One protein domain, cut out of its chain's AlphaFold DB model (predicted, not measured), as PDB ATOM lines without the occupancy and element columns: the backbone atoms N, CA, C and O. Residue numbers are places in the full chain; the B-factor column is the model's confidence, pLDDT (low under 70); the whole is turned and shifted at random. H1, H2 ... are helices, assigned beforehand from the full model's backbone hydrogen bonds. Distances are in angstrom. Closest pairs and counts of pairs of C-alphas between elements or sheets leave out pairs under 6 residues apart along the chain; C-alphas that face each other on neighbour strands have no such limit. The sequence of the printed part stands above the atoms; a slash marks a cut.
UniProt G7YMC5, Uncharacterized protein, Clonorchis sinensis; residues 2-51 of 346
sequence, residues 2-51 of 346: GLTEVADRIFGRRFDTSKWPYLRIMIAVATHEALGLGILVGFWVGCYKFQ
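What this domain is: This is residues 2 to 51 of the 346 residues of an uncharacterized protein of Clonorchis sinensis (UniProt G7YMC5). One long helix, H2, makes the length of the model, and the short helix H1 packs slantwise on its first part, with a loop between them; together these form a small head from which residues 33 to 51 stick out as an arm. The printed part has 50 residues with two named helices, H1 then H2, and no named strand: all helix. It is only just loose, close to extended, with a radius of gyration of the C-alphas of 14.3 A and spans of 45 by 20 by 15 A.

Where its parts are: H2 covers residues 22 to 50 and is 40.9 A long, from C-alpha 22 at (83.943, 81.003, 169.811) to C-alpha 50 at (105.272, 85.389, 135.192). H1 covers residues 3 to 11, 11.9 A, beginning at C-alpha 3 at (83.078, 75.331, 163.385).

How they stand to each other: H2 touches H1 with residues 22 to 29 alone; the closest C-alphas, of Ala 7 and Val 29, are 6.3 A apart. Their lines stand at a steep tilt of 55 degrees, the same way. In H1 and H2 every O i to N i+4 pair is within hydrogen-bond range.

The domain as a whole: The two C-alphas farthest apart, of Lys 19 and Gln 51, are 45.1 A apart. The link from H1 to H2, 10 residues, is short. The printed part has no cut, and no printed residue is under 70 in pLDDT.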
ATOM      1  N   GLY A   2      80.932  71.019 162.517       96.38
ATOM      2  CA  GLY A   2      80.851  72.190 163.402       96.38
ATOM      3  C   GLY A   2      82.080  73.089 163.243       96.38
ATOM      4  O   GLY A   2      83.152  72.600 162.896       96.38
ATOM      5  N   LEU A   3      81.955  74.391 163.508       94.94
ATOM      6  CA  LEU A   3      83.078  75.331 163.385       94.94
ATOM      7  C   LEU A   3      84.256  74.961 164.313       94.94
ATOM      8  O   LEU A   3      85.419  75.070 163.936       94.94
ATOM      9  N   THR A   4      83.941  74.451 165.505       95.88
ATOM     10  CA  THR A   4      84.907  73.925 166.480       95.88
ATOM     11  C   THR A   4      85.645  72.690 165.961       95.88
ATOM     12  O   THR A   4      86.850  72.580 166.141       95.88
ATOM     13  N   GLU A   5      84.948  71.795 165.259       97.19
ATOM     14  CA  GLU A   5      85.511  70.585 164.646       97.19
ATOM     15  C   GLU A   5      86.435  70.929 163.467       97.19
ATOM     16  O   GLU A   5      87.498  70.333 163.301       97.19
ATOM     17  N   VAL A   6      86.059  71.932 162.664       97.25
ATOM     18  CA  VAL A   6      86.905  72.460 161.582       97.25
ATOM     19  C   VAL A   6      88.179  73.077 162.155       97.25
ATOM     20  O   VAL A   6      89.275  72.779 161.680       97.25
ATOM     21  N   ALA A   7      88.058  73.889 163.205       97.38
ATOM     22  CA  ALA A   7      89.212  74.499 163.847       97.38
ATOM     23  C   ALA A   7      90.129  73.473 164.522       97.38
ATOM     24  O   ALA A   7      91.344  73.576 164.369       97.38
ATOM     25  N   ASP A   8      89.582  72.460 165.194       97.38
ATOM     26  CA  ASP A   8      90.371  71.369 165.780       97.38
ATOM     27  C   ASP A   8      91.117  70.576 164.695       97.38
ATOM     28  O   ASP A   8      92.294  70.246 164.828       97.38
ATOM     29  N   ARG A   9      90.501  70.378 163.528       97.25
ATOM     30  CA  ARG A   9      91.170  69.721 162.399       97.25
ATOM     31  C   ARG A   9      92.334  70.535 161.824       97.25
ATOM     32  O   ARG A   9      93.352  69.948 161.453       97.25
ATOM     33  N   ILE A  10      92.179  71.855 161.714       97.00
ATOM     34  CA  ILE A  10      93.187  72.756 161.130       97.00
ATOM     35  C   ILE A  10      94.309  73.047 162.139       97.00
ATOM     36  O   ILE A  10      95.492  72.970 161.804       97.00
ATOM     37  N   PHE A  11      93.948  73.358 163.383       97.31
ATOM     38  CA  PHE A  11      94.857  73.897 164.397       97.31
ATOM     39  C   PHE A  11      95.157  72.931 165.551       97.31
ATOM     40  O   PHE A  11      96.170  73.117 166.229       97.31
ATOM     41  N   GLY A  12      94.356  71.877 165.744       96.25
ATOM     42  CA  GLY A  12      94.437  70.954 166.888       96.25
ATOM     43  C   GLY A  12      95.759  70.195 167.007       96.25
ATOM     44  O   GLY A  12      96.144  69.767 168.089       96.25
ATOM     45  N   ARG A  13      96.548  70.104 165.923       96.19
ATOM     46  CA  ARG A  13      97.918  69.554 165.994       96.19
ATOM     47  C   ARG A  13      98.888  70.417 166.804       96.19
ATOM     48  O   ARG A  13      99.929  69.908 167.209       96.19
ATOM     49  N   ARG A  14      98.620  71.717 166.963       95.88
ATOM     50  CA  ARG A  14      99.536  72.668 167.625       95.88
ATOM     51  C   ARG A  14      98.904  73.438 168.774       95.88
ATOM     52  O   ARG A  14      99.635  73.909 169.639       95.88
ATOM     53  N   PHE A  15      97.586  73.588 168.780       96.50
ATOM     54  CA  PHE A  15      96.879  74.390 169.765       96.50
ATOM     55  C   PHE A  15      95.679  73.626 170.298       96.50
ATOM     56  O   PHE A  15      94.936  73.026 169.533       96.50
ATOM     57  N   ASP A  16      95.471  73.696 171.609       96.50
ATOM     58  CA  ASP A  16      94.269  73.173 172.253       96.50
ATOM     59  C   ASP A  16      93.092  74.126 171.975       96.50
ATOM     60  O   ASP A  16      92.861  75.099 172.701       96.50
ATOM     61  N   THR A  17      92.382  73.884 170.869       97.00
ATOM     62  CA  THR A  17      91.255  74.711 170.413       97.00
ATOM     63  C   THR A  17      90.017  74.580 171.294       97.00
ATOM     64  O   THR A  17      89.117  75.410 171.189       97.00
ATOM     65  N   SER A  18      89.972  73.595 172.203       96.50
ATOM     66  CA  SER A  18      88.840  73.392 173.121       96.50
ATOM     67  C   SER A  18      88.645  74.546 174.112       96.50
ATOM     68  O   SER A  18      87.533  74.799 174.565       96.50
ATOM     69  N   LYS A  19      89.722  75.283 174.414       97.06
ATOM     70  CA  LYS A  19      89.724  76.420 175.350       97.06
ATOM     71  C   LYS A  19      89.510  77.770 174.672       97.06
ATOM     72  O   LYS A  19      89.587  78.807 175.328       97.06
ATOM     73  N   TRP A  20      89.343  77.798 173.351       97.50
ATOM     74  CA  TRP A  20      89.244  79.058 172.623       97.50
ATOM     75  C   TRP A  20      87.813  79.600 172.689       97.50
ATOM     76  O   TRP A  20      86.868  78.842 172.473       97.50
ATOM     77  N   PRO A  21      87.628  80.911 172.930       97.69
ATOM     78  CA  PRO A  21      86.311  81.517 172.801       97.69
ATOM     79  C   PRO A  21      85.839  81.414 171.345       97.69
ATOM     80  O   PRO A  21      86.646  81.525 170.417       97.69
ATOM     81  N   TYR A  22      84.533  81.241 171.137       96.12
ATOM     82  CA  TYR A  22      83.943  81.003 169.811       96.12
ATOM     83  C   TYR A  22      84.348  82.058 168.766       96.12
ATOM     84  O   TYR A  22      84.687  81.718 167.632       96.12
ATOM     85  N   LEU A  23      84.429  83.331 169.169       96.50
ATOM     86  CA  LEU A  23      84.878  84.427 168.306       96.50
ATOM     87  C   LEU A  23      86.305  84.215 167.769       96.50
ATOM     88  O   LEU A  23      86.582  84.470 166.598       96.50
ATOM     89  N   ARG A  24      87.215  83.690 168.595       96.81
ATOM     90  CA  ARG A  24      88.594  83.400 168.179       96.81
ATOM     91  C   ARG A  24      88.644  82.247 167.180       96.81
ATOM     92  O   ARG A  24      89.451  82.285 166.258       96.81
ATOM     93  N   ILE A  25      87.772  81.252 167.349       97.62
ATOM     94  CA  ILE A  25      87.628  80.127 166.418       97.62
ATOM     95  C   ILE A  25      87.144  80.637 165.053       97.62
ATOM     96  O   ILE A  25      87.762  80.324 164.037       97.62
ATOM     97  N   MET A  26      86.114  81.490 165.033       96.81
ATOM     98  CA  MET A  26      85.608  82.146 163.816       96.81
ATOM     99  C   MET A  26      86.701  82.918 163.076       96.81
ATOM    100  O   MET A  26      86.929  82.674 161.892       96.81
ATOM    101  N   ILE A  27      87.418  83.802 163.774       96.81
ATOM    102  CA  ILE A  27      88.470  84.625 163.161       96.81
ATOM    103  C   ILE A  27      89.615  83.748 162.639       96.81
ATOM    104  O   ILE A  27      90.110  83.976 161.536       96.81
ATOM    105  N   ALA A  28      90.027  82.721 163.389       96.88
ATOM    106  CA  ALA A  28      91.106  81.825 162.975       96.88
ATOM    107  C   ALA A  28      90.749  81.016 161.718       96.88
ATOM    108  O   ALA A  28      91.567  80.898 160.809       96.88
ATOM    109  N   VAL A  29      89.522  80.493 161.636       97.00
ATOM    110  CA  VAL A  29      89.057  79.765 160.448       97.00
ATOM    111  C   VAL A  29      88.932  80.716 159.254       97.00
ATOM    112  O   VAL A  29      89.473  80.422 158.192       97.00
ATOM    113  N   ALA A  30      88.316  81.889 159.430       95.75
ATOM    114  CA  ALA A  30      88.155  82.868 158.354       95.75
ATOM    115  C   ALA A  30      89.503  83.361 157.797       95.75
ATOM    116  O   ALA A  30      89.687  83.448 156.584       95.75
ATOM    117  N   THR A  31      90.471  83.642 158.674       96.31
ATOM    118  CA  THR A  31      91.822  84.060 158.261       96.31
ATOM    119  C   THR A  31      92.594  82.939 157.574       96.31
ATOM    120  O   THR A  31      93.306  83.212 156.611       96.31
ATOM    121  N   HIS A  32      92.432  81.683 158.003       96.44
ATOM    122  CA  HIS A  32      93.042  80.535 157.331       96.44
ATOM    123  C   HIS A  32      92.493  80.338 155.913       96.44
ATOM    124  O   HIS A  32      93.272  80.159 154.980       96.44
ATOM    125  N   GLU A  33      91.172  80.417 155.738       95.44
ATOM    126  CA  GLU A  33      90.535  80.329 154.418       95.44
ATOM    127  C   GLU A  33      90.971  81.487 153.509       95.44
ATOM    128  O   GLU A  33      91.392  81.267 152.373       95.44
ATOM    129  N   ALA A  34      90.966  82.720 154.026       95.75
ATOM    130  CA  ALA A  34      91.421  83.891 153.279       95.75
ATOM    131  C   ALA A  34      92.903  83.785 152.880       95.75
ATOM    132  O   ALA A  34      93.267  84.118 151.752       95.75
ATOM    133  N   LEU A  35      93.762  83.282 153.773       96.31
ATOM    134  CA  LEU A  35      95.176  83.051 153.483       96.31
ATOM    135  C   LEU A  35      95.357  81.948 152.432       96.31
ATOM    136  O   LEU A  35      96.163  82.107 151.518       96.31
ATOM    137  N   GLY A  36      94.598  80.853 152.535       95.50
ATOM    138  CA  GLY A  36      94.606  79.764 151.559       95.50
ATOM    139  C   GLY A  36      94.215  80.248 150.163       95.50
ATOM    140  O   GLY A  36      94.936  79.989 149.198       95.50
ATOM    141  N   LEU A  37      93.137  81.030 150.067       94.94
ATOM    142  CA  LEU A  37      92.709  81.667 148.821       94.94
ATOM    143  C   LEU A  37      93.752  82.661 148.303       94.94
ATOM    144  O   LEU A  37      94.080  82.635 147.120       94.94
ATOM    145  N   GLY A  38      94.329  83.490 149.173       95.38
ATOM    146  CA  GLY A  38      95.368  84.451 148.801       95.38
ATOM    147  C   GLY A  38      96.626  83.783 148.245       95.38
ATOM    148  O   GLY A  38      97.149  84.213 147.218       95.38
ATOM    149  N   ILE A  39      97.087  82.693 148.866       95.31
ATOM    150  CA  ILE A  39      98.227  81.906 148.374       95.31
ATOM    151  C   ILE A  39      97.875  81.219 147.057       95.31
ATOM    152  O   ILE A  39      98.692  81.233 146.142       95.31
ATOM    153  N   LEU A  40      96.675  80.647 146.929       94.06
ATOM    154  CA  LEU A  40      96.246  79.981 145.701       94.06
ATOM    155  C   LEU A  40      96.162  80.969 144.531       94.06
ATOM    156  O   LEU A  40      96.702  80.695 143.462       94.06
ATOM    157  N   VAL A  41      95.547  82.135 144.742       92.56
ATOM    158  CA  VAL A  41      95.452  83.207 143.742       92.56
ATOM    159  C   VAL A  41      96.834  83.777 143.437       92.56
ATOM    160  O   VAL A  41      97.176  83.944 142.272       92.56
ATOM    161  N   GLY A  42      97.664  84.028 144.450       92.44
ATOM    162  CA  GLY A  42      99.030  84.518 144.269       92.44
ATOM    163  C   GLY A  42      99.910  83.532 143.499       92.44
ATOM    164  O   GLY A  42     100.625  83.933 142.584       92.44
ATOM    165  N   PHE A  43      99.812  82.238 143.808       92.69
ATOM    166  CA  PHE A  43     100.474  81.166 143.068       92.69
ATOM    167  C   PHE A  43      99.958  81.094 141.634       92.69
ATOM    168  O   PHE A  43     100.754  81.030 140.705       92.69
ATOM    169  N   TRP A  44      98.641  81.177 141.436       92.31
ATOM    170  CA  TRP A  44      98.040  81.185 140.109       92.31
ATOM    171  C   TRP A  44      98.529  82.382 139.286       92.31
ATOM    172  O   TRP A  44      99.068  82.189 138.201       92.31
ATOM    173  N   VAL A  45      98.472  83.604 139.822       90.12
ATOM    174  CA  VAL A  45      98.993  84.810 139.160       90.12
ATOM    175  C   VAL A  45     100.496  84.691 138.912       90.12
ATOM    176  O   VAL A  45     100.953  84.998 137.817       90.12
ATOM    177  N   GLY A  46     101.279  84.209 139.875       91.25
ATOM    178  CA  GLY A  46     102.716  83.993 139.709       91.25
ATOM    179  C   GLY A  46     103.022  83.008 138.580       91.25
ATOM    180  O   GLY A  46     103.776  83.318 137.659       91.25
ATOM    181  N   CYS A  47     102.390  81.839 138.592       87.81
ATOM    182  CA  CYS A  47     102.597  80.802 137.589       87.81
ATOM    183  C   CYS A  47     102.089  81.211 136.202       87.81
ATOM    184  O   CYS A  47     102.784  80.972 135.215       87.81
ATOM    185  N   TYR A  48     100.921  81.852 136.109       82.69
ATOM    186  CA  TYR A  48     100.308  82.207 134.826       82.69
ATOM    187  C   TYR A  48     100.821  83.515 134.242       82.69
ATOM    188  O   TYR A  48     100.992  83.597 133.026       82.69
ATOM    189  N   LYS A  49     101.073  84.534 135.072       83.88
ATOM    190  CA  LYS A  49     101.523  85.849 134.603       83.88
ATOM    191  C   LYS A  49     103.026  85.886 134.385       83.88
ATOM    192  O   LYS A  49     103.467  86.371 133.350       83.88
ATOM    193  N   PHE A  50     103.813  85.369 135.331       82.12
ATOM    194  CA  PHE A  50     105.272  85.389 135.192       82.12
ATOM    195  C   PHE A  50     105.809  84.225 134.362       82.12
ATOM    196  O   PHE A  50     106.945  84.310 133.905       82.12
ATOM    197  N   GLN A  51     105.005  83.173 134.141       84.75
ATOM    198  CA  GLN A  51     105.359  81.975 133.369       84.75
ATOM    199  C   GLN A  51     106.845  81.604 133.512       84.75
ATOM    200  O   GLN A  51     107.565  81.563 132.512       84.75
TER     201      GLN A  51